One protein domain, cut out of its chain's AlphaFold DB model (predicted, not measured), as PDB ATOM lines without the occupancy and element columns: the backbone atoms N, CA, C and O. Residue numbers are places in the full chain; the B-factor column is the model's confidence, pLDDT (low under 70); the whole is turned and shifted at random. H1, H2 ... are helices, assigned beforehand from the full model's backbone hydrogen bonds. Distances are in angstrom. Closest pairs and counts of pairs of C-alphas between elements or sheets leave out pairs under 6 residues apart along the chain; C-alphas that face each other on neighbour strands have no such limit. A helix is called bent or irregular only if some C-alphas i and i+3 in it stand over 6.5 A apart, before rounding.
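What this domain is: This is residues 82 to 130 of the 193 residues of the protein "uncharacterized protein LOC107766046" of Nicotiana tabacum (UniProt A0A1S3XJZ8). Three short helices make a small, loosely packed triangle: H3, the longest, runs along one side, H1 packs on its first residues, 115 to 118, alone, and H2 runs back the opposite way to H1, with a gap between it and H3. The link from H2 to H3 loops round one end, where residues 105 to 110 stick out, and the end of H3 lies at the other end of the long axis. The printed part has 49 residues, with the named helices H1, H2 and H3 in that order along the chain and no named strand; the class is all helix. The whole is compact, with a radius of gyration of the C-alphas of 10.4 A, and its C-alphas span 29 by 19 by 18 A.

How they stand to each other: The longest helix is H3, residues 115 to 129. It touches H1, residues 82 to 89, with residues 115 to 118 alone. The closest C-alphas of the two are those of Val 85 and Trp 115, 6.1 A apart. Their lines stand at a shallow tilt of 27 degrees, and they run the same way. H2, residues 94 to 105, is close to H1 but not clearly touching, with 2 pairs of C-alphas within 8 A; the closest are those of Ser 89 and Leu 97, 7.2 A apart. H1 and H2 stand at a steep tilt of 39 degrees and run opposite ways. H2 and H3 are near each other, with no pair of C-alphas within 8 A but 13 pairs within 10 A. In H2 every O i to N i+4 pair is within hydrogen-bond range; in H1 it is 3 of 4 pairs and in H3 9 of 11.

Where its parts are: H3 is 20.7 A long from first to last C-alpha, beginning at C-alpha 115 (187.683, 3.880, 185.435) and ending at C-alpha 129 (171.151, 1.979, 173.159). It is irregular: C-alphas 125 and 128 are 7.5 A apart. H2, from Arg 94 to Lys 105, measures 16.8 A. H1, from Asp 82 to Ser 89, measures 12.4 A and begins at C-alpha 82 (193.409, 0.445, 188.677). It is only just irregular, with C-alphas 82 and 85 lying 6.9 A apart.

The domain as a whole: The two C-alphas farthest apart are those of Arg 110 and Glu 129, at 29.3 A, and the first and last printed C-alphas are 25.4 A apart. The printed part has no cut. A tight link of 4 residues joins H1 to H2, and a short link of 9 residues joins H2 to H3; no link is long. Residues 105 to 110, of which 105 belongs to H2, stand free. The mean pLDDT of the printed part is 83.9; residue 82 and residues 127 to 130 are under 70.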
ATOM      1  N   ASP A  82     192.545   0.944 189.752       67.56
ATOM      2  CA  ASP A  82     193.409   0.445 188.677       67.56
ATOM      3  C   ASP A  82     193.069  -0.973 188.178       67.56
ATOM      4  O   ASP A  82     193.489  -1.379 187.091       67.56
ATOM      5  N   SER A  83     192.305  -1.748 188.950       79.50
ATOM      6  CA  SER A  83     191.888  -3.117 188.619       79.50
ATOM      7  C   SER A  83     190.461  -3.198 188.077       79.50
ATOM      8  O   SER A  83     190.106  -4.208 187.467       79.50
ATOM      9  N   LYS A  84     189.643  -2.148 188.228       85.12
ATOM     10  CA  LYS A  84     188.226  -2.168 187.816       85.12
ATOM     11  C   LYS A  84     188.054  -2.394 186.319       85.12
ATOM     12  O   LYS A  84     187.224  -3.198 185.906       85.12
ATOM     13  N   VAL A  85     188.876  -1.738 185.501       88.19
ATOM     14  CA  VAL A  85     188.822  -1.902 184.041       88.19
ATOM     15  C   VAL A  85     189.231  -3.314 183.631       88.19
ATOM     16  O   VAL A  85     188.579  -3.908 182.775       88.19
ATOM     17  N   LYS A  86     190.264  -3.877 184.272       87.69
ATOM     18  CA  LYS A  86     190.690  -5.263 184.035       87.69
ATOM     19  C   LYS A  86     189.551  -6.225 184.351       87.69
ATOM     20  O   LYS A  86     189.178  -7.026 183.501       87.69
ATOM     21  N   LEU A  87     188.939  -6.087 185.525       87.50
ATOM     22  CA  LEU A  87     187.834  -6.941 185.945       87.50
ATOM     23  C   LEU A  87     186.619  -6.815 185.014       87.50
ATOM     24  O   LEU A  87     186.061  -7.827 184.595       87.50
ATOM     25  N   ALA A  88     186.248  -5.588 184.642       87.50
ATOM     26  CA  ALA A  88     185.156  -5.338 183.707       87.50
ATOM     27  C   ALA A  88     185.440  -5.943 182.324       87.50
ATOM     28  O   ALA A  88     184.551  -6.549 181.732       87.50
ATOM     29  N   SER A  89     186.679  -5.843 181.825       88.69
ATOM     30  CA  SER A  89     187.066  -6.400 180.522       88.69
ATOM     31  C   SER A  89     186.878  -7.916 180.435       88.69
ATOM     32  O   SER A  89     186.457  -8.410 179.392       88.69
ATOM     33  N   CYS A  90     187.075  -8.642 181.543       88.06
ATOM     34  CA  CYS A  90     186.862 -10.090 181.619       88.06
ATOM     35  C   CYS A  90     185.393 -10.505 181.450       88.06
ATOM     36  O   CYS A  90     185.110 -11.686 181.265       88.06
ATOM     37  N   LYS A  91     184.454  -9.560 181.567       87.44
ATOM     38  CA  LYS A  91     183.009  -9.788 181.438       87.44
ATOM     39  C   LYS A  91     182.433  -9.237 180.137       87.44
ATOM     40  O   LYS A  91     181.242  -9.398 179.889       87.44
ATOM     41  N   LEU A  92     183.244  -8.574 179.315       88.69
ATOM     42  CA  LEU A  92     182.782  -8.071 178.030       88.69
ATOM     43  C   LEU A  92     182.732  -9.199 177.007       88.69
ATOM     44  O   LEU A  92     183.690  -9.946 176.832       88.69
ATOM     45  N   GLU A  93     181.633  -9.253 176.263       82.38
ATOM     46  CA  GLU A  93     181.419 -10.249 175.220       82.38
ATOM     47  C   GLU A  93     181.041  -9.593 173.888       82.38
ATOM     48  O   GLU A  93     180.563  -8.455 173.823       82.38
ATOM     49  N   ARG A  94     181.242 -10.338 172.794       91.00
ATOM     50  CA  ARG A  94     180.791  -9.973 171.440       91.00
ATOM     51  C   ARG A  94     181.209  -8.542 171.053       91.00
ATOM     52  O   ARG A  94     182.395  -8.212 171.069       91.00
ATOM     53  N   LYS A  95     180.237  -7.689 170.704       83.50
ATOM     54  CA  LYS A  95     180.441  -6.300 170.268       83.50
ATOM     55  C   LYS A  95     181.128  -5.444 171.339       83.50
ATOM     56  O   LYS A  95     181.929  -4.580 170.989       83.50
ATOM     57  N   ALA A  96     180.862  -5.703 172.621       87.94
ATOM     58  CA  ALA A  96     181.487  -4.973 173.720       87.94
ATOM     59  C   ALA A  96     182.977  -5.331 173.856       87.94
ATOM     60  O   ALA A  96     183.815  -4.442 174.007       87.94
ATOM     61  N   LEU A  97     183.326  -6.614 173.700       90.31
ATOM     62  CA  LEU A  97     184.720  -7.068 173.704       90.31
ATOM     63  C   LEU A  97     185.509  -6.528 172.502       90.31
ATOM     64  O   LEU A  97     186.624  -6.035 172.663       90.31
ATOM     65  N   GLN A  98     184.918  -6.569 171.304       89.81
ATOM     66  CA  GLN A  98     185.529  -6.008 170.091       89.81
ATOM     67  C   GLN A  98     185.811  -4.510 170.240       89.81
ATOM     68  O   GLN A  98     186.882  -4.028 169.863       89.81
ATOM     69  N   TRP A  99     184.860  -3.769 170.818       92.75
ATOM     70  CA  TRP A  99     185.058  -2.361 171.132       92.75
ATOM     71  C   TRP A  99     186.203  -2.165 172.125       92.75
ATOM     72  O   TRP A  99     187.082  -1.356 171.852       92.75
ATOM     73  N   HIS A 100     186.245  -2.928 173.219       92.12
ATOM     74  CA  HIS A 100     187.302  -2.827 174.225       92.12
ATOM     75  C   HIS A 100     188.701  -3.057 173.631       92.12
ATOM     76  O   HIS A 100     189.616  -2.266 173.858       92.12
ATOM     77  N   GLN A 101     188.856  -4.101 172.811       91.38
ATOM     78  CA  GLN A 101     190.113  -4.408 172.121       91.38
ATOM     79  C   GLN A 101     190.539  -3.273 171.180       91.38
ATOM     80  O   GLN A 101     191.705  -2.880 171.163       91.38
ATOM     81  N   SER A 102     189.593  -2.714 170.420       90.69
ATOM     82  CA  SER A 102     189.851  -1.558 169.558       90.69
ATOM     83  C   SER A 102     190.204  -0.310 170.370       90.69
ATOM     84  O   SER A 102     191.150   0.399 170.032       90.69
ATOM     85  N   TYR A 103     189.490  -0.064 171.467       90.38
ATOM     86  CA  TYR A 103     189.714   1.062 172.364       90.38
ATOM     87  C   TYR A 103     191.132   1.028 172.939       90.38
ATOM     88  O   TYR A 103     191.846   2.015 172.822       90.38
ATOM     89  N   LEU A 104     191.600  -0.115 173.455       90.25
ATOM     90  CA  LEU A 104     192.977  -0.235 173.947       90.25
ATOM     91  C   LEU A 104     194.025  -0.121 172.831       90.25
ATOM     92  O   LEU A 104     195.064   0.500 173.039       90.25
ATOM     93  N   LYS A 105     193.758  -0.667 171.637       88.06
ATOM     94  CA  LYS A 105     194.698  -0.634 170.503       88.06
ATOM     95  C   LYS A 105     195.001   0.784 170.005       88.06
ATOM     96  O   LYS A 105     196.116   1.042 169.563       88.06
ATOM     97  N   HIS A 106     194.017   1.680 170.043       85.00
ATOM     98  CA  HIS A 106     194.150   3.045 169.521       85.00
ATOM     99  C   HIS A 106     194.534   4.072 170.594       85.00
ATOM    100  O   HIS A 106     194.644   5.261 170.289       85.00
ATOM    101  N   ARG A 107     194.751   3.648 171.845       86.25
ATOM    102  CA  ARG A 107     195.210   4.550 172.905       86.25
ATOM    103  C   ARG A 107     196.700   4.831 172.793       86.25
ATOM    104  O   ARG A 107     197.510   3.953 172.515       86.25
ATOM    105  N   VAL A 108     197.046   6.089 173.058       77.12
ATOM    106  CA  VAL A 108     198.434   6.572 173.081       77.12
ATOM    107  C   VAL A 108     199.164   6.079 174.335       77.12
ATOM    108  O   VAL A 108     200.346   5.750 174.279       77.12
ATOM    109  N   ALA A 109     198.458   5.995 175.468       78.25
ATOM    110  CA  ALA A 109     198.994   5.467 176.716       78.25
ATOM    111  C   ALA A 109     198.946   3.931 176.727       78.25
ATOM    112  O   ALA A 109     197.915   3.341 176.405       78.25
ATOM    113  N   ARG A 110     200.051   3.295 177.143       73.81
ATOM    114  CA  ARG A 110     200.144   1.831 177.308       73.81
ATOM    115  C   ARG A 110     199.523   1.319 178.609       73.81
ATOM    116  O   ARG A 110     199.338   0.114 178.753       73.81
ATOM    117  N   ASP A 111     199.191   2.223 179.524       81.88
ATOM    118  CA  ASP A 111     198.582   1.890 180.805       81.88
ATOM    119  C   ASP A 111     197.063   1.734 180.696       81.88
ATOM    120  O   ASP A 111     196.407   2.239 179.774       81.88
ATOM    121  N   TRP A 112     196.489   1.049 181.685       83.44
ATOM    122  CA  TRP A 112     195.043   0.896 181.790       83.44
ATOM    123  C   TRP A 112     194.360   2.267 181.929       83.44
ATOM    124  O   TRP A 112     194.869   3.147 182.627       83.44
ATOM    125  N   PRO A 113     193.223   2.489 181.244       87.25
ATOM    126  CA  PRO A 113     192.459   3.722 181.382       87.25
ATOM    127  C   PRO A 113     191.972   3.873 182.821       87.25
ATOM    128  O   PRO A 113     191.713   2.888 183.515       87.25
ATOM    129  N   ARG A 114     191.780   5.119 183.250       88.75
ATOM    130  CA  ARG A 114     191.069   5.374 184.504       88.75
ATOM    131  C   ARG A 114     189.627   4.907 184.357       88.75
ATOM    132  O   ARG A 114     189.033   5.054 183.288       88.75
ATOM    133  N   TRP A 115     189.052   4.392 185.440       87.31
ATOM    134  CA  TRP A 115     187.683   3.880 185.435       87.31
ATOM    135  C   TRP A 115     186.669   4.905 184.901       87.31
ATOM    136  O   TRP A 115     185.859   4.579 184.038       87.31
ATOM    137  N   SER A 116     186.766   6.164 185.336       85.56
ATOM    138  CA  SER A 116     185.875   7.244 184.891       85.56
ATOM    139  C   SER A 116     185.958   7.534 183.386       85.56
ATOM    140  O   SER A 116     184.927   7.698 182.740       85.56
ATOM    141  N   GLU A 117     187.164   7.550 182.812       88.50
ATOM    142  CA  GLU A 117     187.384   7.717 181.366       88.50
ATOM    143  C   GLU A 117     186.807   6.529 180.588       88.50
ATOM    144  O   GLU A 117     186.099   6.703 179.596       88.50
ATOM    145  N   TYR A 118     187.065   5.315 181.074       89.38
ATOM    146  CA  TYR A 118     186.600   4.083 180.453       89.38
ATOM    147  C   TYR A 118     185.068   4.000 180.402       89.38
ATOM    148  O   TYR A 118     184.493   3.686 179.358       89.38
ATOM    149  N   VAL A 119     184.404   4.350 181.507       87.69
ATOM    150  CA  VAL A 119     182.940   4.408 181.607       87.69
ATOM    151  C   VAL A 119     182.365   5.491 180.693       87.69
ATOM    152  O   VAL A 119     181.401   5.224 179.981       87.69
ATOM    153  N   ALA A 120     182.969   6.683 180.633       85.94
ATOM    154  CA  ALA A 120     182.517   7.739 179.724       85.94
ATOM    155  C   ALA A 120     182.572   7.296 178.250       85.94
ATOM    156  O   ALA A 120     181.634   7.542 177.491       85.94
ATOM    157  N   CYS A 121     183.629   6.586 177.842       87.81
ATOM    158  CA  CYS A 121     183.734   6.044 176.487       87.81
ATOM    159  C   CYS A 121     182.744   4.897 176.218       87.81
ATOM    160  O   CYS A 121     182.226   4.801 175.104       87.81
ATOM    161  N   LEU A 122     182.448   4.057 177.219       87.56
ATOM    162  CA  LEU A 122     181.378   3.056 177.136       87.56
ATOM    163  C   LEU A 122     180.016   3.723 176.914       87.56
ATOM    164  O   LEU A 122     179.309   3.347 175.983       87.56
ATOM    165  N   TYR A 123     179.677   4.750 177.699       81.94
ATOM    166  CA  TYR A 123     178.447   5.526 177.514       81.94
ATOM    167  C   TYR A 123     178.403   6.231 176.156       81.94
ATOM    168  O   TYR A 123     177.374   6.217 175.496       81.94
ATOM    169  N   ALA A 124     179.506   6.792 175.668       83.25
ATOM    170  CA  ALA A 124     179.519   7.399 174.337       83.25
ATOM    171  C   ALA A 124     179.273   6.372 173.213       83.25
ATOM    172  O   ALA A 124     178.710   6.711 172.175       83.25
ATOM    173  N   ARG A 125     179.707   5.117 173.402       83.62
ATOM    174  CA  ARG A 125     179.582   4.056 172.394       83.62
ATOM    175  C   ARG A 125     178.248   3.313 172.444       83.62
ATOM    176  O   ARG A 125     177.733   2.964 171.387       83.62
ATOM    177  N   PHE A 126     177.759   3.024 173.645       80.19
ATOM    178  CA  PHE A 126     176.600   2.164 173.897       80.19
ATOM    179  C   PHE A 126     175.449   2.908 174.583       80.19
ATOM    180  O   PHE A 126     174.332   2.416 174.600       80.19
ATOM    181  N   GLY A 127     175.682   4.106 175.120       69.50
ATOM    182  CA  GLY A 127     174.707   4.860 175.912       69.50
ATOM    183  C   GLY A 127     173.459   5.292 175.149       69.50
ATOM    184  O   GLY A 127     172.417   5.454 175.769       69.50
ATOM    185  N   SER A 128     173.520   5.417 173.819       61.69
ATOM    186  CA  SER A 128     172.328   5.663 172.999       61.69
ATOM    187  C   SER A 128     171.407   4.443 172.886       61.69
ATOM    188  O   SER A 128     170.222   4.615 172.644       61.69
ATOM    189  N   GLU A 129     171.935   3.225 173.063       56.22
ATOM    190  CA  GLU A 129     171.151   1.979 173.159       56.22
ATOM    191  C   GLU A 129     170.751   1.663 174.620       56.22
ATOM    192  O   GLU A 129     170.074   0.670 174.862       56.22
ATOM    193  N   LEU A 130     171.166   2.487 175.596       55.34
ATOM    194  CA  LEU A 130     170.958   2.277 177.037       55.34
ATOM    195  C   LEU A 130     170.060   3.335 177.693       55.34
ATOM    196  O   LEU A 130     170.012   3.385 178.923       55.34
TER     197      LEU A 130